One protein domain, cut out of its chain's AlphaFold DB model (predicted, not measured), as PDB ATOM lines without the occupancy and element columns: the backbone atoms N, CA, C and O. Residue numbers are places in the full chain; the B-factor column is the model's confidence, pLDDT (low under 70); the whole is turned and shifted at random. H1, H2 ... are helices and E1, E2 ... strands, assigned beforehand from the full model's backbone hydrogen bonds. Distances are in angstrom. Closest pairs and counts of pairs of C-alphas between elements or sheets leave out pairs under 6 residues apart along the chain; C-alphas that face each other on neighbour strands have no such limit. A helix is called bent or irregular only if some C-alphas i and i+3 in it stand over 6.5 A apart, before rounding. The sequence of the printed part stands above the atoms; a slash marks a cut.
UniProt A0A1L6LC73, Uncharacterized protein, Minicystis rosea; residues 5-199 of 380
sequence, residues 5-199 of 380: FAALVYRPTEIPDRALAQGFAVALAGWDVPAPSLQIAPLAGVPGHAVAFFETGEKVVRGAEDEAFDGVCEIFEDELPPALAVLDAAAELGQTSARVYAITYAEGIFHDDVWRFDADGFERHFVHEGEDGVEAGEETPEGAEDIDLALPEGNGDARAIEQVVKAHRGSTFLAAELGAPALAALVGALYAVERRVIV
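What this domain is: This is residues 5 to 199 of the 380 residues of an uncharacterized protein of Minicystis rosea (UniProt A0A1L6LC73). One long, twisted sheet of nine strands makes the core, with H1, H2 and H3 over one face and H5 and H6 over the other, in three layers. The E7 and E8 end of the sheet reaches beyond these five helices; H4 only grazes the sheet, and residues 153 to 159 stick out. The printed part has 195 residues, with named elements in the order E1 H1 E2 E3 H2 H3 E4 E5 E6 E7 E8 H4 H5 H6 E9. The antiparallel sheet runs E8 E7 E6 E5 E4 E1 E3 E2 E9, and the class is mixed, helices and strands. The whole is compact, with a radius of gyration of the C-alphas of 16.5 A and spans of 51 by 39 by 32 A.

Where its parts are: Find C-alpha 5 at (-20.690, 5.440, 23.234), where E1, residues 5 to 10, begins. On one side of it come E3, residues 50 to 55, E2, residues 37 to 42, and edge strand E9, residues 195 to 198, ending at (-16.372, 11.816, 7.655). On the other side come E4, residues 100 to 106, E5, residues 111 to 118, E6, residues 121 to 130 and 26.3 A long, E7, residues 133 to 140, and edge strand E8, residues 143 to 147. H1, residues 17 to 30, spans 21.5 A and is irregular, with C-alphas 27 and 30 7.3 A apart. The other helices are H2, residues 65 to 77, H3, 82 to 91, H4, 158 to 165, H5, 170 to 178, and H6, 182 to 190.

How they stand to each other: Between E4 and E1 look for N 103 and O 7, 2.9 A apart; between E2 and E9, N 38 and O 197, 2.8 A. E4 to E8 form a meander, each strand the antiparallel neighbour of the one before, and E6 bends by 59 degrees at residue 127. E1, H1, E2 and E3, H2 H3, E4 are split strand-helix-strand units, each with another strand between its two and a right-handed crossover. H1 and H3 touch at Gly 23 and Val 86, C-alphas 3.8 A apart. H2 is 7.7 A over the sheet, along E4 at 20 degrees on the local plane. On the opposite face, H5 is over E5, at a height of 8.4 A, and touches H6 at Ala 175 and Ala 182, C-alphas 4.7 A apart. Every O i to N i+4 pair is within hydrogen-bond range in H3, H4, H5 and H6; H1 has 8 of 10, H2 8 of 9.

The domain as a whole: The farthest C-alphas, of Gly 94 and Gly 154, are 52.9 A apart. The printed part has no cut and no long link. Mean pLDDT of the printed part is 87.7; residues 143 to 156 are under 70.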
ATOM      1  N   PHE A   5     -20.654   5.332  24.688       94.00
ATOM      2  CA  PHE A   5     -20.690   5.440  23.234       94.00
ATOM      3  C   PHE A   5     -22.115   5.575  22.705       94.00
ATOM      4  O   PHE A   5     -23.063   5.044  23.279       94.00
ATOM      5  N   ALA A   6     -22.230   6.222  21.549       96.62
ATOM      6  CA  ALA A   6     -23.414   6.168  20.708       96.62
ATOM      7  C   ALA A   6     -23.044   5.562  19.359       96.62
ATOM      8  O   ALA A   6     -21.982   5.866  18.798       96.62
ATOM      9  N   ALA A   7     -23.877   4.664  18.846       97.69
ATOM     10  CA  ALA A   7     -23.557   3.941  17.629       97.69
ATOM     11  C   ALA A   7     -24.785   3.498  16.843       97.69
ATOM     12  O   ALA A   7     -25.862   3.305  17.399       97.69
ATOM     13  N   LEU A   8     -24.580   3.256  15.548       98.38
ATOM     14  CA  LEU A   8     -25.522   2.501  14.729       98.38
ATOM     15  C   LEU A   8     -25.001   1.091  14.472       98.38
ATOM     16  O   LEU A   8     -23.856   0.937  14.047       98.38
ATOM     17  N   VAL A   9     -25.838   0.071  14.647       98.25
ATOM     18  CA  VAL A   9     -25.584  -1.302  14.184       98.25
ATOM     19  C   VAL A   9     -26.412  -1.563  12.933       98.25
ATOM     20  O   VAL A   9     -27.614  -1.312  12.902       98.25
ATOM     21  N   TYR A  10     -25.767  -2.055  11.881       98.12
ATOM     22  CA  TYR A  10     -26.383  -2.188  10.560       98.12
ATOM     23  C   TYR A  10     -25.707  -3.284   9.735       98.12
ATOM     24  O   TYR A  10     -24.630  -3.785  10.076       98.12
ATOM     25  N   ARG A  11     -26.315  -3.638   8.601       97.69
ATOM     26  CA  ARG A  11     -25.700  -4.515   7.597       97.69
ATOM     27  C   ARG A  11     -25.076  -3.684   6.477       97.69
ATOM     28  O   ARG A  11     -25.811  -2.990   5.778       97.69
ATOM     29  N   PRO A  12     -23.758  -3.776   6.216       95.94
ATOM     30  CA  PRO A  12     -23.110  -3.000   5.150       95.94
ATOM     31  C   PRO A  12     -23.651  -3.267   3.738       95.94
ATOM     32  O   PRO A  12     -23.479  -2.450   2.839       95.94
ATOM     33  N   THR A  13     -24.285  -4.423   3.522       95.50
ATOM     34  CA  THR A  13     -24.950  -4.766   2.256       95.50
ATOM     35  C   THR A  13     -26.250  -3.994   2.030       95.50
ATOM     36  O   THR A  13     -26.685  -3.888   0.887       95.50
ATOM     37  N   GLU A  14     -26.859  -3.488   3.102       96.38
ATOM     38  CA  GLU A  14     -28.129  -2.750   3.102       96.38
ATOM     39  C   GLU A  14     -27.888  -1.248   3.317       96.38
ATOM     40  O   GLU A  14     -28.506  -0.425   2.657       96.38
ATOM     41  N   ILE A  15     -26.930  -0.878   4.174       96.94
ATOM     42  CA  ILE A  15     -26.557   0.515   4.436       96.94
ATOM     43  C   ILE A  15     -25.113   0.757   3.959       96.94
ATOM     44  O   ILE A  15     -24.160   0.414   4.666       96.94
ATOM     45  N   PRO A  16     -24.909   1.346   2.767       92.81
ATOM     46  CA  PRO A  16     -23.576   1.729   2.310       92.81
ATOM     47  C   PRO A  16     -23.063   2.978   3.048       92.81
ATOM     48  O   PRO A  16     -23.852   3.807   3.497       92.81
ATOM     49  N   ASP A  17     -21.740   3.189   3.072       92.38
ATOM     50  CA  ASP A  17     -21.094   4.352   3.721       92.38
ATOM     51  C   ASP A  17     -21.678   5.704   3.265       92.38
ATOM     52  O   ASP A  17     -21.776   6.643   4.051       92.38
ATOM     53  N   ARG A  18     -22.126   5.788   2.006       88.00
ATOM     54  CA  ARG A  18     -22.859   6.938   1.457       88.00
ATOM     55  C   ARG A  18     -24.135   7.252   2.246       88.00
ATOM     56  O   ARG A  18     -24.391   8.419   2.518       88.00
ATOM     57  N   ALA A  19     -24.941   6.238   2.562       91.81
ATOM     58  CA  ALA A  19     -26.191   6.417   3.299       91.81
ATOM     59  C   ALA A  19     -25.910   6.812   4.753       91.81
ATOM     60  O   ALA A  19     -26.542   7.733   5.254       91.81
ATOM     61  N   LEU A  20     -24.894   6.206   5.385       93.94
ATOM     62  CA  LEU A  20     -24.421   6.618   6.712       93.94
ATOM     63  C   LEU A  20     -24.016   8.092   6.740       93.94
ATOM     64  O   LEU A  20     -24.511   8.858   7.558       93.94
ATOM     65  N   ALA A  21     -23.121   8.493   5.834       91.06
ATOM     66  CA  ALA A  21     -22.624   9.861   5.782       91.06
ATOM     67  C   ALA A  21     -23.757  10.864   5.532       91.06
ATOM     68  O   ALA A  21     -23.813  11.891   6.203       91.06
ATOM     69  N   GLN A  22     -24.665  10.559   4.598       87.06
ATOM     70  CA  GLN A  22     -25.772  11.443   4.249       87.06
ATOM     71  C   GLN A  22     -26.821  11.524   5.362       87.06
ATOM     72  O   GLN A  22     -27.238  12.627   5.703       87.06
ATOM     73  N   GLY A  23     -27.219  10.389   5.941       91.69
ATOM     74  CA  GLY A  23     -28.214  10.334   7.009       91.69
ATOM     75  C   GLY A  23     -27.751  11.075   8.257       91.69
ATOM     76  O   GLY A  23     -28.441  11.975   8.722       91.69
ATOM     77  N   PHE A  24     -26.522  10.819   8.723       93.81
ATOM     78  CA  PHE A  24     -25.950  11.605   9.821       93.81
ATOM     79  C   PHE A  24     -25.824  13.088   9.467       93.81
ATOM     80  O   PHE A  24     -26.053  13.934  10.318       93.81
ATOM     81  N   ALA A  25     -25.473  13.444   8.229       87.25
ATOM     82  CA  ALA A  25     -25.365  14.857   7.871       87.25
ATOM     83  C   ALA A  25     -26.717  15.586   7.879       87.25
ATOM     84  O   ALA A  25     -26.737  16.795   8.099       87.25
ATOM     85  N   VAL A  26     -27.812  14.865   7.622       84.62
ATOM     86  CA  VAL A  26     -29.181  15.381   7.728       84.62
ATOM     87  C   VAL A  26     -29.604  15.478   9.190       84.62
ATOM     88  O   VAL A  26     -30.003  16.559   9.605       84.62
ATOM     89  N   ALA A  27     -29.446  14.408   9.974       88.69
ATOM     90  CA  ALA A  27     -29.801  14.407  11.397       88.69
ATOM     91  C   ALA A  27     -29.053  15.503  12.172       88.69
ATOM     92  O   ALA A  27     -29.634  16.238  12.955       88.69
ATOM     93  N   LEU A  28     -27.769  15.710  11.871       88.56
ATOM     94  CA  LEU A  28     -26.932  16.712  12.538       88.56
ATOM     95  C   LEU A  28     -27.107  18.139  12.003       88.56
ATOM     96  O   LEU A  28     -26.338  19.023  12.374       88.56
ATOM     97  N   ALA A  29     -28.055  18.389  11.097       75.75
ATOM     98  CA  ALA A  29     -28.238  19.714  10.512       75.75
ATOM     99  C   ALA A  29     -28.575  20.769  11.587       75.75
ATOM    100  O   ALA A  29     -28.033  21.872  11.542       75.75
ATOM    101  N   GLY A  30     -29.400  20.421  12.579       74.94
ATOM    102  CA  GLY A  30     -29.773  21.312  13.687       74.94
ATOM    103  C   GLY A  30     -28.748  21.407  14.822       74.94
ATOM    104  O   GLY A  30     -28.911  22.233  15.717       74.94
ATOM    105  N   TRP A  31     -27.692  20.595  14.782       83.31
ATOM    106  CA  TRP A  31     -26.821  20.364  15.928       83.31
ATOM    107  C   TRP A  31     -25.479  21.095  15.810       83.31
ATOM    108  O   TRP A  31     -24.862  21.163  14.739       83.31
ATOM    109  N   ASP A  32     -24.995  21.615  16.940       80.19
ATOM    110  CA  ASP A  32     -23.691  22.277  17.065       80.19
ATOM    111  C   ASP A  32     -22.581  21.202  17.131       80.19
ATOM    112  O   ASP A  32     -21.998  20.934  18.176       80.19
ATOM    113  N   VAL A  33     -22.305  20.525  16.000       82.12
ATOM    114  CA  VAL A  33     -21.274  19.470  15.904       82.12
ATOM    115  C   VAL A  33     -20.153  19.841  14.916       82.12
ATOM    116  O   VAL A  33     -20.383  19.906  13.700       82.12
ATOM    117  N   PRO A  34     -18.902  20.049  15.382       72.00
ATOM    118  CA  PRO A  34     -17.863  20.708  14.582       72.00
ATOM    119  C   PRO A  34     -17.266  19.821  13.494       72.00
ATOM    120  O   PRO A  34     -17.007  20.277  12.375       72.00
ATOM    121  N   ALA A  35     -17.002  18.558  13.826       80.19
ATOM    122  CA  ALA A  35     -16.299  17.631  12.951       80.19
ATOM    123  C   ALA A  35     -16.851  16.207  13.105       80.19
ATOM    124  O   ALA A  35     -16.092  15.298  13.461       80.19
ATOM    125  N   PRO A  36     -18.153  16.005  12.814       89.50
ATOM    126  CA  PRO A  36     -18.794  14.721  13.013       89.50
ATOM    127  C   PRO A  36     -18.144  13.638  12.152       89.50
ATOM    128  O   PRO A  36     -17.864  13.825  10.959       89.50
ATOM    129  N   SER A  37     -17.911  12.477  12.749       93.38
ATOM    130  CA  SER A  37     -17.415  11.310  12.029       93.38
ATOM    131  C   SER A  37     -17.910  10.011  12.630       93.38
ATOM    132  O   SER A  37     -18.327   9.971  13.782       93.38
ATOM    133  N   LEU A  38     -17.824   8.951  11.834       96.56
ATOM    134  CA  LEU A  38     -18.199   7.604  12.225       96.56
ATOM    135  C   LEU A  38     -16.971   6.701  12.196       96.56
ATOM    136  O   LEU A  38     -16.271   6.635  11.178       96.56
ATOM    137  N   GLN A  39     -16.723   5.995  13.289       96.69
ATOM    138  CA  GLN A  39     -15.724   4.936  13.361       96.69
ATOM    139  C   GLN A  39     -16.400   3.598  13.085       96.69
ATOM    140  O   GLN A  39     -17.293   3.177  13.819       96.69
ATOM    141  N   ILE A  40     -15.999   2.947  11.996       97.19
ATOM    142  CA  ILE A  40     -16.641   1.729  11.508       97.19
ATOM    143  C   ILE A  40     -15.811   0.509  11.889       97.19
ATOM    144  O   ILE A  40     -14.613   0.452  11.594       97.19
ATOM    145  N   ALA A  41     -16.470  -0.488  12.473       96.94
ATOM    146  CA  ALA A  41     -15.881  -1.777  12.816       96.94
ATOM    147  C   ALA A  41     -16.855  -2.932  12.509       96.94
ATOM    148  O   ALA A  41     -18.073  -2.752  12.599       96.94
ATOM    149  N   PRO A  42     -16.359  -4.131  12.160       95.19
ATOM    150  CA  PRO A  42     -17.185  -5.328  12.096       95.19
ATOM    151  C   PRO A  42     -17.609  -5.748  13.505       95.19
ATOM    152  O   PRO A  42     -16.833  -5.647  14.459       95.19
ATOM    153  N   LEU A  43     -18.826  -6.276  13.641       94.19
ATOM    154  CA  LEU A  43     -19.325  -6.722  14.937       94.19
ATOM    155  C   LEU A  43     -18.936  -8.188  15.179       94.19
ATOM    156  O   LEU A  43     -19.518  -9.123  14.622       94.19
ATOM    157  N   ALA A  44     -17.901  -8.404  15.993       89.50
ATOM    158  CA  ALA A  44     -17.383  -9.741  16.269       89.50
ATOM    159  C   ALA A  44     -18.461 -10.640  16.904       89.50
ATOM    160  O   ALA A  44     -19.093 -10.274  17.888       89.50
ATOM    161  N   GLY A  45     -18.659 -11.839  16.349       89.00
ATOM    162  CA  GLY A  45     -19.696 -12.768  16.812       89.00
ATOM    163  C   GLY A  45     -21.089 -12.522  16.225       89.00
ATOM    164  O   GLY A  45     -21.966 -13.352  16.444       89.00
ATOM    165  N   VAL A  46     -21.273 -11.467  15.418       93.44
ATOM    166  CA  VAL A  46     -22.527 -11.158  14.710       93.44
ATOM    167  C   VAL A  46     -22.258 -11.052  13.202       93.44
ATOM    168  O   VAL A  46     -22.073  -9.957  12.664       93.44
ATOM    169  N   PRO A  47     -22.175 -12.186  12.480       89.19
ATOM    170  CA  PRO A  47     -21.823 -12.186  11.065       89.19
ATOM    171  C   PRO A  47     -22.728 -11.275  10.226       89.19
ATOM    172  O   PRO A  47     -23.945 -11.241  10.405       89.19
ATOM    173  N   GLY A  48     -22.121 -10.550   9.286       93.44
ATOM    174  CA  GLY A  48     -22.835  -9.662   8.364       93.44
ATOM    175  C   GLY A  48     -23.201  -8.287   8.930       93.44
ATOM    176  O   GLY A  48     -23.705  -7.466   8.168       93.44
ATOM    177  N   HIS A  49     -22.918  -8.013  10.209       97.12
ATOM    178  CA  HIS A  49     -23.185  -6.717  10.832       97.12
ATOM    179  C   HIS A  49     -21.899  -5.923  11.068       97.12
ATOM    180  O   HIS A  49     -20.822  -6.470  11.329       97.12
ATOM    181  N   ALA A  50     -22.038  -4.609  10.978       97.56
ATOM    182  CA  ALA A  50     -21.039  -3.629  11.357       97.56
ATOM    183  C   ALA A  50     -21.651  -2.648  12.356       97.56
ATOM    184  O   ALA A  50     -22.872  -2.547  12.490       97.56
ATOM    185  N   VAL A  51     -20.778  -1.921  13.036       98.00
ATOM    186  CA  VAL A  51     -21.134  -0.826  13.927       98.00
ATOM    187  C   VAL A  51     -20.460   0.459  13.453       98.00
ATOM    188  O   VAL A  51     -19.328   0.427  12.967       98.00
ATOM    189  N   ALA A  52     -21.177   1.574  13.556       98.06
ATOM    190  CA  ALA A  52     -20.707   2.927  13.299       98.06
ATOM    191  C   ALA A  52     -20.783   3.740  14.593       98.06
ATOM    192  O   ALA A  52     -21.861   4.211  14.946       98.06
ATOM    193  N   PHE A  53     -19.659   3.904  15.287       97.38
ATOM    194  CA  PHE A  53     -19.585   4.738  16.489       97.38
ATOM    195  C   PHE A  53     -19.508   6.208  16.109       97.38
ATOM    196  O   PHE A  53     -18.678   6.587  15.279       97.38
ATOM    197  N   PHE A  54     -20.365   7.023  16.711       96.38
ATOM    198  CA  PHE A  54     -20.425   8.449  16.452       96.38
ATOM    199  C   PHE A  54     -19.394   9.213  17.282       96.38
ATOM    200  O   PHE A  54     -19.241   8.994  18.480       96.38
ATOM    201  N   GLU A  55     -18.700  10.143  16.630       92.19
ATOM    202  CA  GLU A  55     -17.818  11.109  17.270       92.19
ATOM    203  C   GLU A  55     -18.196  12.517  16.823       92.19
ATOM    204  O   GLU A  55     -18.211  12.804  15.623       92.19
ATOM    205  N   THR A  56     -18.412  13.418  17.782       85.50
ATOM    206  CA  THR A  56     -18.705  14.839  17.528       85.50
ATOM    207  C   THR A  56     -17.491  15.594  16.968       85.50
ATOM    208  O   THR A  56     -17.617  16.589  16.248       85.50
ATOM    209  N   GLY A  57     -16.288  15.108  17.291       80.69
ATOM    210  CA  GLY A  57     -15.020  15.771  16.994       80.69
ATOM    211  C   GLY A  57     -14.700  16.940  17.931       80.69
ATOM    212  O   GLY A  57     -13.691  17.620  17.725       80.69
ATOM    213  N   GLU A  58     -15.524  17.171  18.954       81.00
ATOM    214  CA  GLU A  58     -15.248  18.138  20.009       81.00
ATOM    215  C   GLU A  58     -14.178  17.611  20.977       81.00
ATOM    216  O   GLU A  58     -14.089  16.418  21.272       81.00
ATOM    217  N   LYS A  59     -13.322  18.511  21.474       77.25
ATOM    218  CA  LYS A  59     -12.379  18.166  22.541       77.25
ATOM    219  C   LYS A  59     -13.104  18.242  23.876       77.25
ATOM    220  O   LYS A  59     -13.201  19.318  24.457       77.25
ATOM    221  N   VAL A  60     -13.528  17.089  24.374       78.00
ATOM    222  CA  VAL A  60     -14.131  16.973  25.700       78.00
ATOM    223  C   VAL A  60     -13.115  17.388  26.768       78.00
ATOM    224  O   VAL A  60     -11.994  16.866  26.837       78.00
ATOM    225  N   VAL A  61     -13.487  18.377  27.579       81.94
ATOM    226  CA  VAL A  61     -12.691  18.795  28.734       81.94
ATOM    227  C   VAL A  61     -12.777  17.699  29.788       81.94
ATOM    228  O   VAL A  61     -13.842  17.159  30.056       81.94
ATOM    229  N   ARG A  62     -11.646  17.374  30.414       79.81
ATOM    230  CA  ARG A  62     -11.610  16.377  31.487       79.81
ATOM    231  C   ARG A  62     -12.587  16.752  32.608       79.81
ATOM    232  O   ARG A  62     -12.436  17.826  33.192       79.81
ATOM    233  N   GLY A  63     -13.483  15.839  32.961       79.12
ATOM    234  CA  GLY A  63     -14.555  16.035  33.938       79.12
ATOM    235  C   GLY A  63     -15.902  16.455  33.341       79.12
ATOM    236  O   GLY A  63     -16.831  16.641  34.115       79.12
ATOM    237  N   ALA A  64     -15.998  16.624  32.018       82.69
ATOM    238  CA  ALA A  64     -17.235  16.916  31.284       82.69
ATOM    239  C   ALA A  64     -17.615  15.767  30.327       82.69
ATOM    240  O   ALA A  64     -18.311  15.981  29.340       82.69
ATOM    241  N   GLU A  65     -17.096  14.556  30.566       85.06
ATOM    242  CA  GLU A  65     -17.367  13.389  29.722       85.06
ATOM    243  C   GLU A  65     -18.843  12.980  29.733       85.06
ATOM    244  O   GLU A  65     -19.353  12.607  28.680       85.06
ATOM    245  N   ASP A  66     -19.511  13.099  30.880       83.19
ATOM    246  CA  ASP A  66     -20.926  12.744  31.024       83.19
ATOM    247  C   ASP A  66     -21.819  13.784  30.323       83.19
ATOM    248  O   ASP A  66     -22.605  13.411  29.469       83.19
ATOM    249  N   GLU A  67     -21.591  15.090  30.531       85.50
ATOM    250  CA  GLU A  67     -22.323  16.170  29.829       85.50
ATOM    251  C   GLU A  67     -22.151  16.091  28.300       85.50
ATOM    252  O   GLU A  67     -23.093  16.284  27.535       85.50
ATOM    253  N   ALA A  68     -20.939  15.765  27.834       85.81
ATOM    254  CA  ALA A  68     -20.692  15.553  26.412       85.81
ATOM    255  C   ALA A  68     -21.415  14.311  25.871       85.81
ATOM    256  O   ALA A  68     -21.748  14.270  24.687       85.81
ATOM    257  N   PHE A  69     -21.620  13.290  26.706       89.94
ATOM    258  CA  PHE A  69     -22.368  12.097  26.341       89.94
ATOM    259  C   PHE A  69     -23.879  12.350  26.354       89.94
ATOM    260  O   PHE A  69     -24.541  11.935  25.409       89.94
ATOM    261  N   ASP A  70     -24.397  13.109  27.321       89.56
ATOM    262  CA  ASP A  70     -25.805  13.516  27.387       89.56
ATOM    263  C   ASP A  70     -26.218  14.245  26.101       89.56
ATOM    264  O   ASP A  70     -27.182  13.854  25.449       89.56
ATOM    265  N   GLY A  71     -25.411  15.205  25.634       90.06
ATOM    266  CA  GLY A  71     -25.664  15.880  24.353       90.06
ATOM    267  C   GLY A  71     -25.620  14.942  23.134       90.06
ATOM    268  O   GLY A  71     -26.247  15.211  22.112       90.06
ATOM    269  N   VAL A  72     -24.900  13.819  23.214       92.69
ATOM    270  CA  VAL A  72     -24.932  12.779  22.176       92.69
ATOM    271  C   VAL A  72     -26.195  11.920  22.283       92.69
ATOM    272  O   VAL A  72     -26.722  11.521  21.244       92.69
ATOM    273  N   CYS A  73     -26.690  11.648  23.492       92.75
ATOM    274  CA  CYS A  73     -27.979  10.988  23.693       92.75
ATOM    275  C   CYS A  73     -29.113  11.821  23.101       92.75
ATOM    276  O   CYS A  73     -29.873  11.295  22.293       92.75
ATOM    277  N   GLU A  74     -29.136  13.130  23.362       92.88
ATOM    278  CA  GLU A  74     -30.144  14.030  22.787       92.88
ATOM    279  C   GLU A  74     -30.153  13.980  21.246       92.88
ATOM    280  O   GLU A  74     -31.217  13.908  20.641       92.88
ATOM    281  N   ILE A  75     -28.983  13.918  20.590       93.38
ATOM    282  CA  ILE A  75     -28.893  13.737  19.126       93.38
ATOM    283  C   ILE A  75     -29.565  12.434  18.675       93.38
ATOM    284  O   ILE A  75     -30.172  12.381  17.605       93.38
ATOM    285  N   PHE A  76     -29.378  11.351  19.428       94.31
ATOM    286  CA  PHE A  76     -29.874  10.022  19.070       94.31
ATOM    287  C   PHE A  76     -31.358   9.821  19.396       94.31
ATOM    288  O   PHE A  76     -31.958   8.905  18.834       94.31
ATOM    289  N   GLU A  77     -31.926  10.685  20.234       89.69
ATOM    290  CA  GLU A  77     -33.318  10.670  20.695       89.69
ATOM    291  C   GLU A  77     -34.168  11.810  20.094       89.69
ATOM    292  O   GLU A  77     -35.365  11.892  20.356       89.69
ATOM    293  N   ASP A  78     -33.565  12.680  19.275       87.31
ATOM    294  CA  ASP A  78     -34.228  13.797  18.590       87.31
ATOM    295  C   ASP A  78     -35.383  13.336  17.677       87.31
ATOM    296  O   ASP A  78     -35.464  12.171  17.283       87.31
ATOM    297  N   GLU A  79     -36.244  14.267  17.248       79.12
ATOM    298  CA  GLU A  79     -37.363  13.985  16.332       79.12
ATOM    299  C   GLU A  79     -36.895  13.367  15.000       79.12
ATOM    300  O   GLU A  79     -37.621  12.588  14.374       79.12
ATOM    301  N   LEU A  80     -35.672  13.696  14.565       83.81
ATOM    302  CA  LEU A  80     -35.010  13.093  13.410       83.81
ATOM    303  C   LEU A  80     -33.690  12.419  13.826       83.81
ATOM    304  O   LEU A  80     -32.606  12.954  13.563       83.81
ATOM    305  N   PRO A  81     -33.748  11.218  14.428       91.00
ATOM    306  CA  PRO A  81     -32.556  10.568  14.943       91.00
ATOM    307  C   PRO A  81     -31.670  10.055  13.789       91.00
ATOM    308  O   PRO A  81     -32.178   9.705  12.711       91.00
ATOM    309  N   PRO A  82     -30.340   9.925  13.982       94.44
ATOM    310  CA  PRO A  82     -29.419   9.476  12.942       94.44
ATOM    311  C   PRO A  82     -29.820   8.162  12.277       94.44
ATOM    312  O   PRO A  82     -29.651   8.015  11.070       94.44
ATOM    313  N   ALA A  83     -30.368   7.208  13.031       95.44
ATOM    314  CA  ALA A  83     -30.802   5.930  12.479       95.44
ATOM    315  C   ALA A  83     -31.937   6.080  11.456       95.44
ATOM    316  O   ALA A  83     -31.864   5.466  10.390       95.44
ATOM    317  N   LEU A  84     -32.929   6.929  11.744       92.81
ATOM    318  CA  LEU A  84     -34.045   7.203  10.841       92.81
ATOM    319  C   LEU A  84     -33.557   7.910   9.571       92.81
ATOM    320  O   LEU A  84     -33.822   7.450   8.462       92.81
ATOM    321  N   ALA A  85     -32.743   8.956   9.718       92.56
ATOM    322  CA  ALA A  85     -32.187   9.676   8.573       92.56
ATOM    323  C   ALA A  85     -31.276   8.789   7.696       92.56
ATOM    324  O   ALA A  85     -31.228   8.940   6.473       92.56
ATOM    325  N   VAL A  86     -30.540   7.848   8.299       95.50
ATOM    326  CA  VAL A  86     -29.732   6.854   7.570       95.50
ATOM    327  C   VAL A  86     -30.612   5.850   6.831       95.50
ATOM    328  O   VAL A  86     -30.275   5.475   5.705       95.50
ATOM    329  N   LEU A  87     -31.724   5.426   7.433       95.00
ATOM    330  CA  LEU A  87     -32.682   4.526   6.801       95.00
ATOM    331  C   LEU A  87     -33.308   5.174   5.557       95.00
ATOM    332  O   LEU A  87     -33.293   4.566   4.484       95.00
ATOM    333  N   ASP A  88     -33.742   6.431   5.664       92.06
ATOM    334  CA  ASP A  88     -34.258   7.215   4.534       92.06
ATOM    335  C   ASP A  88     -33.203   7.372   3.433       92.06
ATOM    336  O   ASP A  88     -33.455   7.087   2.256       92.06
ATOM    337  N   ALA A  89     -31.975   7.738   3.815       91.25
ATOM    338  CA  ALA A  89     -30.868   7.868   2.876       91.25
ATOM    339  C   ALA A  89     -30.541   6.544   2.169       91.25
ATOM    340  O   ALA A  89     -30.114   6.569   1.018       91.25
ATOM    341  N   ALA A  90     -30.722   5.391   2.820       93.94
ATOM    342  CA  ALA A  90     -30.540   4.077   2.207       93.94
ATOM    343  C   ALA A  90     -31.707   3.701   1.279       93.94
ATOM    344  O   ALA A  90     -31.478   3.158   0.191       93.94
ATOM    345  N   ALA A  91     -32.944   4.042   1.648       92.81
ATOM    346  CA  ALA A  91     -34.125   3.835   0.814       92.81
ATOM    347  C   ALA A  91     -34.010   4.576  -0.531       92.81
ATOM    348  O   ALA A  91     -34.319   3.995  -1.575       92.81
ATOM    349  N   GLU A  92     -33.449   5.791  -0.547       87.88
ATOM    350  CA  GLU A  92     -33.126   6.528  -1.784       87.88
ATOM    351  C   GLU A  92     -32.132   5.788  -2.703       87.88
ATOM    352  O   GLU A  92     -32.069   6.048  -3.908       87.88
ATOM    353  N   LEU A  93     -31.360   4.840  -2.162       88.69
ATOM    354  CA  LEU A  93     -30.427   3.982  -2.909       88.69
ATOM    355  C   LEU A  93     -31.056   2.663  -3.352       88.69
ATOM    356  O   LEU A  93     -30.356   1.805  -3.892       88.69
ATOM    357  N   GLY A  94     -32.356   2.490  -3.117       93.00
ATOM    358  CA  GLY A  94     -33.092   1.263  -3.397       93.00
ATOM    359  C   GLY A  94     -33.030   0.223  -2.278       93.00
ATOM    360  O   GLY A  94     -33.445  -0.911  -2.505       93.00
ATOM    361  N   GLN A  95     -32.538   0.577  -1.087       93.81
ATOM    362  CA  GLN A  95     -32.421  -0.329   0.064       93.81
ATOM    363  C   GLN A  95     -33.637  -0.190   0.989       93.81
ATOM    364  O   GLN A  95     -33.525   0.159   2.157       93.81
ATOM    365  N   THR A  96     -34.835  -0.432   0.453       91.81
ATOM    366  CA  THR A  96     -36.112  -0.150   1.141       91.81
ATOM    367  C   THR A  96     -36.460  -1.123   2.268       91.81
ATOM    368  O   THR A  96     -37.425  -0.899   2.985       91.81
ATOM    369  N   SER A  97     -35.731  -2.233   2.392       91.94
ATOM    370  CA  SER A  97     -35.911  -3.231   3.456       91.94
ATOM    371  C   SER A  97     -34.766  -3.218   4.466       91.94
ATOM    372  O   SER A  97     -34.559  -4.214   5.158       91.94
ATOM    373  N   ALA A  98     -33.948  -2.163   4.462       95.62
ATOM    374  CA  ALA A  98     -32.833  -2.060   5.381       95.62
ATOM    375  C   ALA A  98     -33.335  -1.949   6.825       95.62
ATOM    376  O   ALA A  98     -34.445  -1.485   7.085       95.62
ATOM    377  N   ARG A  99     -32.491  -2.379   7.759       96.69
ATOM    378  CA  ARG A  99     -32.720  -2.213   9.191       96.69
ATOM    379  C   ARG A  99     -31.505  -1.577   9.840       96.69
ATOM    380  O   ARG A  99     -30.364  -1.944   9.538       96.69
ATOM    381  N   VAL A 100     -31.764  -0.655  10.756       97.56
ATOM    382  CA  VAL A 100     -30.741   0.035  11.539       97.56
ATOM    383  C   VAL A 100     -31.121  -0.036  13.007       97.56
ATOM    384  O   VAL A 100     -32.270   0.203  13.363       97.56
ATOM    385  N   TYR A 101     -30.153  -0.350  13.860       98.12
ATOM    386  CA  TYR A 101     -30.302  -0.215  15.303       98.12
ATOM    387  C   TYR A 101     -29.493   0.990  15.771       98.12
ATOM    388  O   TYR A 101     -28.330   1.107  15.389       98.12
ATOM    389  N   ALA A 102     -30.077   1.860  16.585       97.94
ATOM    390  CA  ALA A 102     -29.371   2.918  17.297       97.94
ATOM    391  C   ALA A 102     -29.127   2.462  18.735       97.94
ATOM    392  O   ALA A 102     -29.997   1.823  19.315       97.94
ATOM    393  N   ILE A 103     -27.961   2.762  19.299       97.44
ATOM    394  CA  ILE A 103     -27.659   2.491  20.706       97.44
ATOM    395  C   ILE A 103     -26.935   3.679  21.325       97.44
ATOM    396  O   ILE A 103     -25.965   4.168  20.740       97.44
ATOM    397  N   THR A 104     -27.358   4.076  22.520       96.56
ATOM    398  CA  THR A 104     -26.610   4.942  23.436       96.56
ATOM    399  C   THR A 104     -26.378   4.162  24.728       96.56
ATOM    400  O   THR A 104     -27.280   3.555  25.301       96.56
ATOM    401  N   TYR A 105     -25.121   4.076  25.152       95.31
ATOM    402  CA  TYR A 105     -24.720   3.282  26.309       95.31
ATOM    403  C   TYR A 105     -23.656   4.013  27.110       95.31
ATOM    404  O   TYR A 105     -22.691   4.508  26.527       95.31
ATOM    405  N   ALA A 106     -23.775   3.979  28.435       92.00
ATOM    406  CA  ALA A 106     -22.706   4.374  29.338       92.00
ATOM    407  C   ALA A 106     -22.585   3.386  30.502       92.00
ATOM    408  O   ALA A 106     -23.553   3.043  31.163       92.00
ATOM    409  N   GLU A 107     -21.364   2.922  30.770       82.94
ATOM    410  CA  GLU A 107     -21.077   1.997  31.878       82.94
ATOM    411  C   GLU A 107     -21.052   2.706  33.247       82.94
ATOM    412  O   GLU A 107     -21.253   2.075  34.283       82.94
ATOM    413  N   GLY A 108     -20.735   4.007  33.254       73.81
ATOM    414  CA  GLY A 108     -20.515   4.803  34.467       73.81
ATOM    415  C   GLY A 108     -21.791   5.345  35.112       73.81
ATOM    416  O   GLY A 108     -21.764   5.671  36.297       73.81
ATOM    417  N   ILE A 109     -22.874   5.388  34.342       73.81
ATOM    418  CA  ILE A 109     -24.230   5.801  34.723       73.81
ATOM    419  C   ILE A 109     -25.195   4.682  34.316       73.81
ATOM    420  O   ILE A 109     -24.831   3.815  33.521       73.81
ATOM    421  N   PHE A 110     -26.408   4.635  34.860       79.56
ATOM    422  CA  PHE A 110     -27.378   3.584  34.522       79.56
ATOM    423  C   PHE A 110     -28.038   3.804  33.142       79.56
ATOM    424  O   PHE A 110     -29.253   3.776  33.067       79.56
ATOM    425  N   HIS A 111     -27.268   3.993  32.056       91.00
ATOM    426  CA  HIS A 111     -27.783   4.330  30.712       91.00
ATOM    427  C   HIS A 111     -27.554   3.220  29.673       91.00
ATOM    428  O   HIS A 111     -26.413   2.840  29.385       91.00
ATOM    429  N   ASP A 112     -28.637   2.708  29.094       94.38
ATOM    430  CA  ASP A 112     -28.664   1.625  28.105       94.38
ATOM    431  C   ASP A 112     -29.954   1.695  27.268       94.38
ATOM    432  O   ASP A 112     -30.958   1.060  27.609       94.38
ATOM    433  N   ASP A 113     -29.921   2.473  26.187       95.44
ATOM    434  CA  ASP A 113     -31.057   2.731  25.297       95.44
ATOM    435  C   ASP A 113     -30.765   2.230  23.879       95.44
ATOM    436  O   ASP A 113     -29.714   2.514  23.294       95.44
ATOM    437  N   VAL A 114     -31.691   1.441  23.331       97.19
ATOM    438  CA  VAL A 114     -31.623   0.912  21.972       97.19
ATOM    439  C   VAL A 114     -32.932   1.115  21.244       97.19
ATOM    440  O   VAL A 114     -33.991   0.699  21.701       97.19
ATOM    441  N   TRP A 115     -32.802   1.588  20.010       96.38
ATOM    442  CA  TRP A 115     -33.883   1.689  19.047       96.38
ATOM    443  C   TRP A 115     -33.631   0.752  17.869       96.38
ATOM    444  O   TRP A 115     -32.523   0.704  17.333       96.38
ATOM    445  N   ARG A 116     -34.656   0.048  17.395       96.62
ATOM    446  CA  ARG A 116     -34.704  -0.560  16.058       96.62
ATOM    447  C   ARG A 116     -35.504   0.354  15.143       96.62
ATOM    448  O   ARG A 116     -36.622   0.699  15.491       96.62
ATOM    449  N   PHE A 117     -34.989   0.634  13.950       95.88
ATOM    450  CA  PHE A 117     -35.709   1.293  12.862       95.88
ATOM    451  C   PHE A 117     -35.711   0.410  11.612       95.88
ATOM    452  O   PHE A 117     -34.660  -0.076  11.175       95.88
ATOM    453  N   ASP A 118     -36.886   0.216  11.022       94.50
ATOM    454  CA  ASP A 118     -37.074  -0.400   9.709       94.50
ATOM    455  C   ASP A 118     -38.367   0.109   9.042       94.50
ATOM    456  O   ASP A 118     -38.985   1.073   9.489       94.50
ATOM    457  N   ALA A 119     -38.754  -0.498   7.918       88.56
ATOM    458  CA  ALA A 119     -39.930  -0.083   7.156       88.56
ATOM    459  C   ALA A 119     -41.262  -0.262   7.914       88.56
ATOM    460  O   ALA A 119     -42.258   0.343   7.515       88.56
ATOM    461  N   ASP A 120     -41.286  -1.081   8.970       86.38
ATOM    462  CA  ASP A 120     -42.487  -1.363   9.759       86.38
ATOM    463  C   ASP A 120     -42.657  -0.378  10.934       86.38
ATOM    464  O   ASP A 120     -43.711  -0.351  11.570       86.38
ATOM    465  N   GLY A 121     -41.653   0.468  11.200       90.00
ATOM    466  CA  GLY A 121     -41.681   1.504  12.228       90.00
ATOM    467  C   GLY A 121     -40.432   1.477  13.105       90.00
ATOM    468  O   GLY A 121     -39.325   1.205  12.633       90.00
ATOM    469  N   PHE A 122     -40.618   1.761  14.395       92.56
ATOM    470  CA  PHE A 122     -39.550   1.719  15.387       92.56
ATOM    471  C   PHE A 122     -39.918   0.856  16.596       92.56
ATOM    472  O   PHE A 122     -41.088   0.576  16.826       92.56
ATOM    473  N   GLU A 123     -38.921   0.411  17.352       95.12
ATOM    474  CA  GLU A 123     -39.102  -0.210  18.668       95.12
ATOM    475  C   GLU A 123     -37.939   0.208  19.568       95.12
ATOM    476  O   GLU A 123     -36.785   0.049  19.164       95.12
ATOM    477  N   ARG A 124     -38.233   0.757  20.746       94.38
ATOM    478  CA  ARG A 124     -37.251   1.247  21.719       94.38
ATOM    479  C   ARG A 124     -37.300   0.398  22.979       94.38
ATOM    480  O   ARG A 124     -38.386   0.086  23.454       94.38
ATOM    481  N   HIS A 125     -36.138   0.069  23.525       95.00
ATOM    482  CA  HIS A 125     -35.968  -0.534  24.848       95.00
ATOM    483  C   HIS A 125     -34.903   0.259  25.587       95.00
ATOM    484  O   HIS A 125     -33.788   0.396  25.071       95.00
ATOM    485  N   PHE A 126     -35.226   0.767  26.772       93.12
ATOM    486  CA  PHE A 126     -34.335   1.670  27.487       93.12
ATOM    487  C   PHE A 126     -34.281   1.424  28.992       93.12
ATOM    488  O   PHE A 126     -35.235   0.964  29.622       93.12
ATOM    489  N   VAL A 127     -33.134   1.788  29.562       91.31
ATOM    490  CA  VAL A 127     -32.919   2.009  30.993       91.31
ATOM    491  C   VAL A 127     -32.037   3.251  31.135       91.31
ATOM    492  O   VAL A 127     -30.957   3.267  30.547       91.31
ATOM    493  N   HIS A 128     -32.456   4.259  31.899       88.62
ATOM    494  CA  HIS A 128     -31.657   5.457  32.201       88.62
ATOM    495  C   HIS A 128     -31.801   5.895  33.665       88.62
ATOM    496  O   HIS A 128     -32.717   5.484  34.376       88.62
ATOM    497  N   GLU A 129     -30.866   6.713  34.143       82.62
ATOM    498  CA  GLU A 129     -30.953   7.369  35.451       82.62
ATOM    499  C   GLU A 129     -31.638   8.733  35.272       82.62
ATOM    500  O   GLU A 129     -31.076   9.624  34.641       82.62
ATOM    501  N   GLY A 130     -32.868   8.872  35.770       74.25
ATOM    502  CA  GLY A 130     -33.664  10.101  35.746       74.25
ATOM    503  C   GLY A 130     -33.627  10.876  37.068       74.25
ATOM    504  O   GLY A 130     -32.936  10.503  38.021       74.25
ATOM    505  N   GLU A 131     -34.394  11.969  37.150       72.44
ATOM    506  CA  GLU A 131     -34.418  12.852  38.332       72.44
ATOM    507  C   GLU A 131     -34.944  12.144  39.595       72.44
ATOM    508  O   GLU A 131     -34.463  12.406  40.703       72.44
ATOM    509  N   ASP A 132     -35.900  11.226  39.423       71.56
ATOM    510  CA  ASP A 132     -36.585  10.509  40.504       71.56
ATOM    511  C   ASP A 132     -36.051   9.076  40.731       71.56
ATOM    512  O   ASP A 132     -36.496   8.381  41.652       71.56
ATOM    513  N   GLY A 133     -35.068   8.625  39.942       77.44
ATOM    514  CA  GLY A 133     -34.475   7.290  40.046       77.44
ATOM    515  C   GLY A 133     -34.222   6.627  38.694       77.44
ATOM    516  O   GLY A 133     -34.120   7.290  37.673       77.44
ATOM    517  N   VAL A 134     -34.076   5.299  38.685       82.19
ATOM    518  CA  VAL A 134     -33.873   4.540  37.440       82.19
ATOM    519  C   VAL A 134     -35.205   4.390  36.704       82.19
ATOM    520  O   VAL A 134     -36.159   3.838  37.249       82.19
ATOM    521  N   GLU A 135     -35.241   4.826  35.456       84.81
ATOM    522  CA  GLU A 135     -36.383   4.718  34.554       84.81
ATOM    523  C   GLU A 135     -36.108   3.614  33.531       84.81
ATOM    524  O   GLU A 135     -34.960   3.389  33.135       84.81
ATOM    525  N   ALA A 136     -37.144   2.876  33.138       88.00
ATOM    526  CA  ALA A 136     -37.044   1.873  32.089       88.00
ATOM    527  C   ALA A 136     -38.391   1.670  31.403       88.00
ATOM    528  O   ALA A 136     -39.441   1.749  32.043       88.00
ATOM    529  N   GLY A 137     -38.356   1.324  30.126       87.06
ATOM    530  CA  GLY A 137     -39.579   1.157  29.363       87.06
ATOM    531  C   GLY A 137     -39.350   0.598  27.974       87.06
ATOM    532  O   GLY A 137     -38.224   0.289  27.564       87.06
ATOM    533  N   GLU A 138     -40.472   0.446  27.280       90.62
ATOM    534  CA  GLU A 138     -40.538  -0.017  25.903       90.62
ATOM    535  C   GLU A 138     -41.443   0.930  25.110       90.62
ATOM    536  O   GLU A 138     -42.555   1.259  25.535       90.62
ATOM    537  N   GLU A 139     -40.984   1.366  23.939       88.81
ATOM    538  CA  GLU A 139     -41.790   2.191  23.039       88.81
ATOM    539  C   GLU A 139     -41.975   1.497  21.700       88.81
ATOM    540  O   GLU A 139     -41.039   0.953  21.110       88.81
ATOM    541  N   THR A 140     -43.203   1.542  21.195       86.25
ATOM    542  CA  THR A 140     -43.580   0.972  19.901       86.25
ATOM    543  C   THR A 140     -44.403   1.989  19.111       86.25
ATOM    544  O   THR A 140     -44.884   2.975  19.676       86.25
ATOM    545  N   PRO A 141     -44.673   1.756  17.813       79.50
ATOM    546  CA  PRO A 141     -45.504   2.660  17.025       79.50
ATOM    547  C   PRO A 141     -46.956   2.717  17.530       79.50
ATOM    548  O   PRO A 141     -47.695   3.635  17.181       79.50
ATOM    549  N   GLU A 142     -47.381   1.728  18.328       76.75
ATOM    550  CA  GLU A 142     -48.721   1.650  18.921       76.75
ATOM    551  C   GLU A 142     -48.849   2.476  20.216       76.75
ATOM    552  O   GLU A 142     -49.970   2.774  20.639       76.75
ATOM    553  N   GLY A 143     -47.727   2.898  20.808       69.88
ATOM    554  CA  GLY A 143     -47.662   3.717  22.017       69.88
ATOM    555  C   GLY A 143     -46.413   3.442  22.859       69.88
ATOM    556  O   GLY A 143     -45.717   2.445  22.655       69.88
ATOM    557  N   ALA A 144     -46.158   4.336  23.817       69.00
ATOM    558  CA  ALA A 144     -45.160   4.151  24.865       69.00
ATOM    559  C   ALA A 144     -45.793   3.434  26.066       69.00
ATOM    560  O   ALA A 144     -46.866   3.835  26.534       69.00
ATOM    561  N   GLU A 145     -45.138   2.386  26.560       63.25
ATOM    562  CA  GLU A 145     -45.424   1.803  27.867       63.25
ATOM    563  C   GLU A 145     -44.282   2.179  28.816       63.25
ATOM    564  O   GLU A 145     -43.289   1.461  28.941       63.25
ATOM    565  N   ASP A 146     -44.437   3.318  29.498       60.38
ATOM    566  CA  ASP A 146     -43.587   3.656  30.638       60.38
ATOM    567  C   ASP A 146     -43.927   2.696  31.775       60.38
ATOM    568  O   ASP A 146     -45.060   2.657  32.279       60.38
ATOM    569  N   ILE A 147     -42.952   1.884  32.167       61.47
ATOM    570  CA  ILE A 147     -43.132   0.949  33.264       61.47
ATOM    571  C   ILE A 147     -42.548   1.609  34.502       61.47
ATOM    572  O   ILE A 147     -41.333   1.672  34.669       61.47
ATOM    573  N   ASP A 148     -43.427   2.039  35.411       56.94
ATOM    574  CA  ASP A 148     -43.039   2.361  36.785       56.94
ATOM    575  C   ASP A 148     -42.440   1.099  37.422       56.94
ATOM    576  O   ASP A 148     -43.135   0.239  37.985       56.94
ATOM    577  N   LEU A 149     -41.125   0.942  37.298       61.16
ATOM    578  CA  LEU A 149     -40.417  -0.148  37.931       61.16
ATOM    579  C   LEU A 149     -40.448   0.099  39.435       61.16
ATOM    580  O   LEU A 149     -39.934   1.094  39.938       61.16
ATOM    581  N   ALA A 150     -41.028  -0.843  40.176       58.66
ATOM    582  CA  ALA A 150     -40.949  -0.855  41.629       58.66
ATOM    583  C   ALA A 150     -39.500  -1.143  42.052       58.66
ATOM    584  O   ALA A 150     -39.131  -2.285  42.348       58.66
ATOM    585  N   LEU A 151     -38.662  -0.108  42.035       64.38
ATOM    586  CA  LEU A 151     -37.279  -0.202  42.461       64.38
ATOM    587  C   LEU A 151     -37.221  -0.484  43.969       64.38
ATOM    588  O   LEU A 151     -38.052   0.013  44.735       64.38
ATOM    589  N   PRO A 152     -36.242  -1.275  44.434       58.31
ATOM    590  CA  PRO A 152     -36.020  -1.460  45.862       58.31
ATOM    591  C   PRO A 152     -35.772  -0.104  46.550       58.31
ATOM    592  O   PRO A 152     -34.867   0.624  46.153       58.31
ATOM    593  N   GLU A 153     -36.534   0.230  47.596       53.47
ATOM    594  CA  GLU A 153     -36.322   1.474  48.353       53.47
ATOM    595  C   GLU A 153     -34.935   1.490  49.041       53.47
ATOM    596  O   GLU A 153     -34.596   0.595  49.824       53.47
ATOM    597  N   GLY A 154     -34.150   2.550  48.799       54.59
ATOM    598  CA  GLY A 154     -32.849   2.824  49.434       54.59
ATOM    599  C   GLY A 154     -31.612   2.427  48.605       54.59
ATOM    600  O   GLY A 154     -31.699   1.652  47.662       54.59
ATOM    601  N   ASN A 155     -30.426   2.936  48.983       53.47
ATOM    602  CA  ASN A 155     -29.126   2.757  48.285       53.47
ATOM    603  C   ASN A 155     -28.556   1.307  48.313       53.47
ATOM    604  O   ASN A 155     -27.358   1.111  48.524       53.47
ATOM    605  N   GLY A 156     -29.390   0.271  48.215       58.06
ATOM    606  CA  GLY A 156     -29.110  -1.018  48.855       58.06
ATOM    607  C   GLY A 156     -28.629  -2.184  47.996       58.06
ATOM    608  O   GLY A 156     -27.770  -2.930  48.463       58.06
ATOM    609  N   ASP A 157     -29.158  -2.413  46.793       70.19
ATOM    610  CA  ASP A 157     -28.808  -3.640  46.063       70.19
ATOM    611  C   ASP A 157     -28.842  -3.462  44.544       70.19
ATOM    612  O   ASP A 157     -29.849  -3.709  43.879       70.19
ATOM    613  N   ALA A 158     -27.690  -3.089  43.984       73.19
ATOM    614  CA  ALA A 158     -27.474  -3.011  42.541       73.19
ATOM    615  C   ALA A 158     -27.848  -4.315  41.811       73.19
ATOM    616  O   ALA A 158     -28.221  -4.272  40.643       73.19
ATOM    617  N   ARG A 159     -27.797  -5.482  42.476       77.50
ATOM    618  CA  ARG A 159     -28.240  -6.745  41.865       77.50
ATOM    619  C   ARG A 159     -29.754  -6.877  41.824       77.50
ATOM    620  O   ARG A 159     -30.257  -7.501  40.897       77.50
ATOM    621  N   ALA A 160     -30.462  -6.347  42.817       78.44
ATOM    622  CA  ALA A 160     -31.918  -6.346  42.822       78.44
ATOM    623  C   ALA A 160     -32.458  -5.387  41.754       78.44
ATOM    624  O   ALA A 160     -33.342  -5.777  41.003       78.44
ATOM    625  N   ILE A 161     -31.855  -4.198  41.620       78.19
ATOM    626  CA  ILE A 161     -32.148  -3.267  40.516       78.19
ATOM    627  C   ILE A 161     -31.874  -3.954  39.173       78.19
ATOM    628  O   ILE A 161     -32.770  -4.036  38.341       78.19
ATOM    629  N   GLU A 162     -30.691  -4.553  38.999       83.25
ATOM    630  CA  GLU A 162     -30.332  -5.260  37.762       83.25
ATOM    631  C   GLU A 162     -31.316  -6.387  37.410       83.25
ATOM    632  O   GLU A 162     -31.650  -6.572  36.246       83.25
ATOM    633  N   GLN A 163     -31.820  -7.141  38.391       83.06
ATOM    634  CA  GLN A 163     -32.808  -8.197  38.136       83.06
ATOM    635  C   GLN A 163     -34.132  -7.667  37.583       83.06
ATOM    636  O   GLN A 163     -34.788  -8.390  36.833       83.06
ATOM    637  N   VAL A 164     -34.512  -6.448  37.962       82.69
ATOM    638  CA  VAL A 164     -35.751  -5.802  37.527       82.69
ATOM    639  C   VAL A 164     -35.562  -5.167  36.147       82.69
ATOM    640  O   VAL A 164     -36.355  -5.428  35.249       82.69
ATOM    641  N   VAL A 165     -34.479  -4.410  35.939       85.62
ATOM    642  CA  VAL A 165     -34.284  -3.623  34.703       85.62
ATOM    643  C   VAL A 165     -33.783  -4.449  33.517       85.62
ATOM    644  O   VAL A 165     -33.904  -4.027  32.374       85.62
ATOM    645  N   LYS A 166     -33.211  -5.639  33.750       87.56
ATOM    646  CA  LYS A 166     -32.513  -6.412  32.707       87.56
ATOM    647  C   LYS A 166     -33.346  -6.681  31.452       87.56
ATOM    648  O   LYS A 166     -32.763  -6.742  30.370       87.56
ATOM    649  N   ALA A 167     -34.652  -6.909  31.595       86.75
ATOM    650  CA  ALA A 167     -35.536  -7.185  30.463       86.75
ATOM    651  C   ALA A 167     -35.732  -5.962  29.554       86.75
ATOM    652  O   ALA A 167     -35.863  -6.149  28.354       86.75
ATOM    653  N   HIS A 168     -35.658  -4.759  30.126       89.44
ATOM    654  CA  HIS A 168     -35.876  -3.480  29.446       89.44
ATOM    655  C   HIS A 168     -34.575  -2.837  28.950       89.44
ATOM    656  O   HIS A 168     -34.597  -1.855  28.223       89.44
ATOM    657  N   ARG A 169     -33.412  -3.393  29.317       92.31
ATOM    658  CA  ARG A 169     -32.119  -2.929  28.800       92.31
ATOM    659  C   ARG A 169     -32.099  -2.996  27.279       92.31
ATOM    660  O   ARG A 169     -32.225  -4.092  26.714       92.31
ATOM    661  N   GLY A 170     -31.778  -1.875  26.641       94.75
ATOM    662  CA  GLY A 170     -31.578  -1.821  25.200       94.75
ATOM    663  C   GLY A 170     -30.566  -2.862  24.714       94.75
ATOM    664  O   GLY A 170     -30.804  -3.577  23.740       94.75
ATOM    665  N   SER A 171     -29.464  -3.062  25.438       94.50
ATOM    666  CA  SER A 171     -28.460  -4.078  25.108       94.50
ATOM    667  C   SER A 171     -28.970  -5.525  25.203       94.50
ATOM    668  O   SER A 171     -28.488  -6.385  24.455       94.50
ATOM    669  N   THR A 172     -29.948  -5.815  26.073       95.06
ATOM    670  CA  THR A 172     -30.627  -7.123  26.136       95.06
ATOM    671  C   THR A 172     -31.515  -7.315  24.909       95.06
ATOM    672  O   THR A 172     -31.433  -8.366  24.267       95.06
ATOM    673  N   PHE A 173     -32.308  -6.301  24.556       96.50
ATOM    674  CA  PHE A 173     -33.131  -6.290  23.345       96.50
ATOM    675  C   PHE A 173     -32.276  -6.475  22.083       96.50
ATOM    676  O   PHE A 173     -32.495  -7.403  21.302       96.50
ATOM    677  N   LEU A 174     -31.203  -5.693  21.945       96.94
ATOM    678  CA  LEU A 174     -30.265  -5.794  20.829       96.94
ATOM    679  C   LEU A 174     -29.616  -7.180  20.744       96.94
ATOM    680  O   LEU A 174     -29.408  -7.713  19.655       96.94
ATOM    681  N   ALA A 175     -29.295  -7.795  21.885       96.38
ATOM    682  CA  ALA A 175     -28.734  -9.140  21.901       96.38
ATOM    683  C   ALA A 175     -29.722 -10.197  21.384       96.38
ATOM    684  O   ALA A 175     -29.301 -11.147  20.715       96.38
ATOM    685  N   ALA A 176     -31.018 -10.040  21.671       96.25
ATOM    686  CA  ALA A 176     -32.066 -10.903  21.134       96.25
ATOM    687  C   ALA A 176     -32.216 -10.711  19.616       96.25
ATOM    688  O   ALA A 176     -32.201 -11.698  18.878       96.25
ATOM    689  N   GLU A 177     -32.252  -9.459  19.156       95.94
ATOM    690  CA  GLU A 177     -32.349  -9.089  17.736       95.94
ATOM    691  C   GLU A 177     -31.171  -9.613  16.901       95.94
ATOM    692  O   GLU A 177     -31.344 -10.124  15.793       95.94
ATOM    693  N   LEU A 178     -29.955  -9.530  17.444       95.25
ATOM    694  CA  LEU A 178     -28.734  -9.977  16.772       95.25
ATOM    695  C   LEU A 178     -28.423 -11.466  16.996       95.25
ATOM    696  O   LEU A 178     -27.537 -12.016  16.335       95.25
ATOM    697  N   GLY A 179     -29.112 -12.125  17.933       94.88
ATOM    698  CA  GLY A 179     -28.863 -13.516  18.317       94.88
ATOM    699  C   GLY A 179     -27.497 -13.755  18.977       94.88
ATOM    700  O   GLY A 179     -26.962 -14.864  18.892       94.88
ATOM    701  N   ALA A 180     -26.903 -12.734  19.605       93.75
ATOM    702  CA  ALA A 180     -25.565 -12.784  20.197       93.75
ATOM    703  C   ALA A 180     -25.375 -11.719  21.297       93.75
ATOM    704  O   ALA A 180     -26.085 -10.718  21.295       93.75
ATOM    705  N   PRO A 181     -24.399 -11.864  22.219       92.94
ATOM    706  CA  PRO A 181     -24.145 -10.867  23.264       92.94
ATOM    707  C   PRO A 181     -23.703  -9.501  22.697       92.94
ATOM    708  O   PRO A 181     -22.525  -9.306  22.388       92.94
ATOM    709  N   ALA A 182     -24.637  -8.551  22.585       92.00
ATOM    710  CA  ALA A 182     -24.423  -7.279  21.892       92.00
ATOM    711  C   ALA A 182     -23.362  -6.393  22.561       92.00
ATOM    712  O   ALA A 182     -22.405  -5.984  21.906       92.00
ATOM    713  N   LEU A 183     -23.471  -6.149  23.872       92.06
ATOM    714  CA  LEU A 183     -22.585  -5.210  24.569       92.06
ATOM    715  C   LEU A 183     -21.107  -5.629  24.510       92.06
ATOM    716  O   LEU A 183     -20.236  -4.811  24.224       92.06
ATOM    717  N   ALA A 184     -20.812  -6.916  24.708       91.56
ATOM    718  CA  ALA A 184     -19.443  -7.426  24.607       91.56
ATOM    719  C   ALA A 184     -18.869  -7.265  23.187       91.56
ATOM    720  O   ALA A 184     -17.688  -6.949  23.030       91.56
ATOM    721  N   ALA A 185     -19.701  -7.459  22.159       93.75
ATOM    722  CA  ALA A 185     -19.302  -7.262  20.771       93.75
ATOM    723  C   ALA A 185     -19.055  -5.776  20.453       93.75
ATOM    724  O   ALA A 185     -18.050  -5.458  19.821       93.75
ATOM    725  N   LEU A 186     -19.918  -4.875  20.937       95.25
ATOM    726  CA  LEU A 186     -19.790  -3.422  20.768       95.25
ATOM    727  C   LEU A 186     -18.537  -2.881  21.462       95.25
ATOM    728  O   LEU A 186     -17.722  -2.212  20.828       95.25
ATOM    729  N   VAL A 187     -18.314  -3.247  22.726       93.56
ATOM    730  CA  VAL A 187     -17.108  -2.844  23.463       93.56
ATOM    731  C   VAL A 187     -15.848  -3.374  22.779       93.56
ATOM    732  O   VAL A 187     -14.861  -2.655  22.674       93.56
ATOM    733  N   GLY A 188     -15.866  -4.604  22.258       92.25
ATOM    734  CA  GLY A 188     -14.756  -5.130  21.459       92.25
ATOM    735  C   GLY A 188     -14.519  -4.333  20.170       92.25
ATOM    736  O   GLY A 188     -13.370  -4.063  19.813       92.25
ATOM    737  N   ALA A 189     -15.593  -3.925  19.495       94.44
ATOM    738  CA  ALA A 189     -15.547  -3.188  18.239       94.44
ATOM    739  C   ALA A 189     -14.982  -1.762  18.385       94.44
ATOM    740  O   ALA A 189     -14.297  -1.305  17.470       94.44
ATOM    741  N   LEU A 190     -15.158  -1.104  19.543       91.62
ATOM    742  CA  LEU A 190     -14.525   0.194  19.853       91.62
ATOM    743  C   LEU A 190     -12.997   0.169  19.673       91.62
ATOM    744  O   LEU A 190     -12.391   1.166  19.293       91.62
ATOM    745  N   TYR A 191     -12.364  -0.982  19.915       90.25
ATOM    746  CA  TYR A 191     -10.912  -1.159  19.789       90.25
ATOM    747  C   TYR A 191     -10.488  -1.811  18.463       90.25
ATOM    748  O   TYR A 191      -9.297  -2.038  18.245       90.25
ATOM    749  N   ALA A 192     -11.441  -2.120  17.580       90.75
ATOM    750  CA  ALA A 192     -11.229  -2.814  16.308       90.75
ATOM    751  C   ALA A 192     -11.670  -1.976  15.095       90.75
ATOM    752  O   ALA A 192     -12.053  -2.524  14.062       90.75
ATOM    753  N   VAL A 193     -11.620  -0.645  15.218       89.94
ATOM    754  CA  VAL A 193     -11.980   0.299  14.153       89.94
ATOM    755  C   VAL A 193     -11.150   0.038  12.899       89.94
ATOM    756  O   VAL A 193      -9.921   0.124  12.913       89.94
ATOM    757  N   GLU A 194     -11.833  -0.253  11.794       92.56
ATOM    758  CA  GLU A 194     -11.205  -0.538  10.501       92.56
ATOM    759  C   GLU A 194     -11.092   0.712   9.635       92.56
ATOM    760  O   GLU A 194     -10.112   0.892   8.908       92.56
ATOM    761  N   ARG A 195     -12.117   1.571   9.674       93.56
ATOM    762  CA  ARG A 195     -12.172   2.778   8.848       93.56
ATOM    763  C   ARG A 195     -12.965   3.897   9.504       93.56
ATOM    764  O   ARG A 195     -13.755   3.672  10.415       93.56
ATOM    765  N   ARG A 196     -12.763   5.110   8.990       93.00
ATOM    766  CA  ARG A 196     -13.458   6.325   9.413       93.00
ATOM    767  C   ARG A 196     -14.247   6.913   8.250       93.00
ATOM    768  O   ARG A 196     -13.684   7.115   7.176       93.00
ATOM    769  N   VAL A 197     -15.512   7.239   8.490       90.56
ATOM    770  CA  VAL A 197     -16.372   7.987   7.565       90.56
ATOM    771  C   VAL A 197     -16.517   9.408   8.098       90.56
ATOM    772  O   VAL A 197     -16.902   9.611   9.245       90.56
ATOM    773  N   ILE A 198     -16.172  10.409   7.288       89.19
ATOM    774  CA  ILE A 198     -16.372  11.816   7.655       89.19
ATOM    775  C   ILE A 198     -17.786  12.214   7.253       89.19
ATOM    776  O   ILE A 198     -18.141  12.081   6.081       89.19
ATOM    777  N   VAL A 199     -18.569  12.729   8.198       87.94
ATOM    778  CA  VAL A 199     -19.943  13.155   7.930       87.94
ATOM    779  C   VAL A 199     -19.915  14.527   7.261       87.94
ATOM    780  O   VAL A 199     -19.435  15.518   7.822       87.94
TER     781      VAL A 199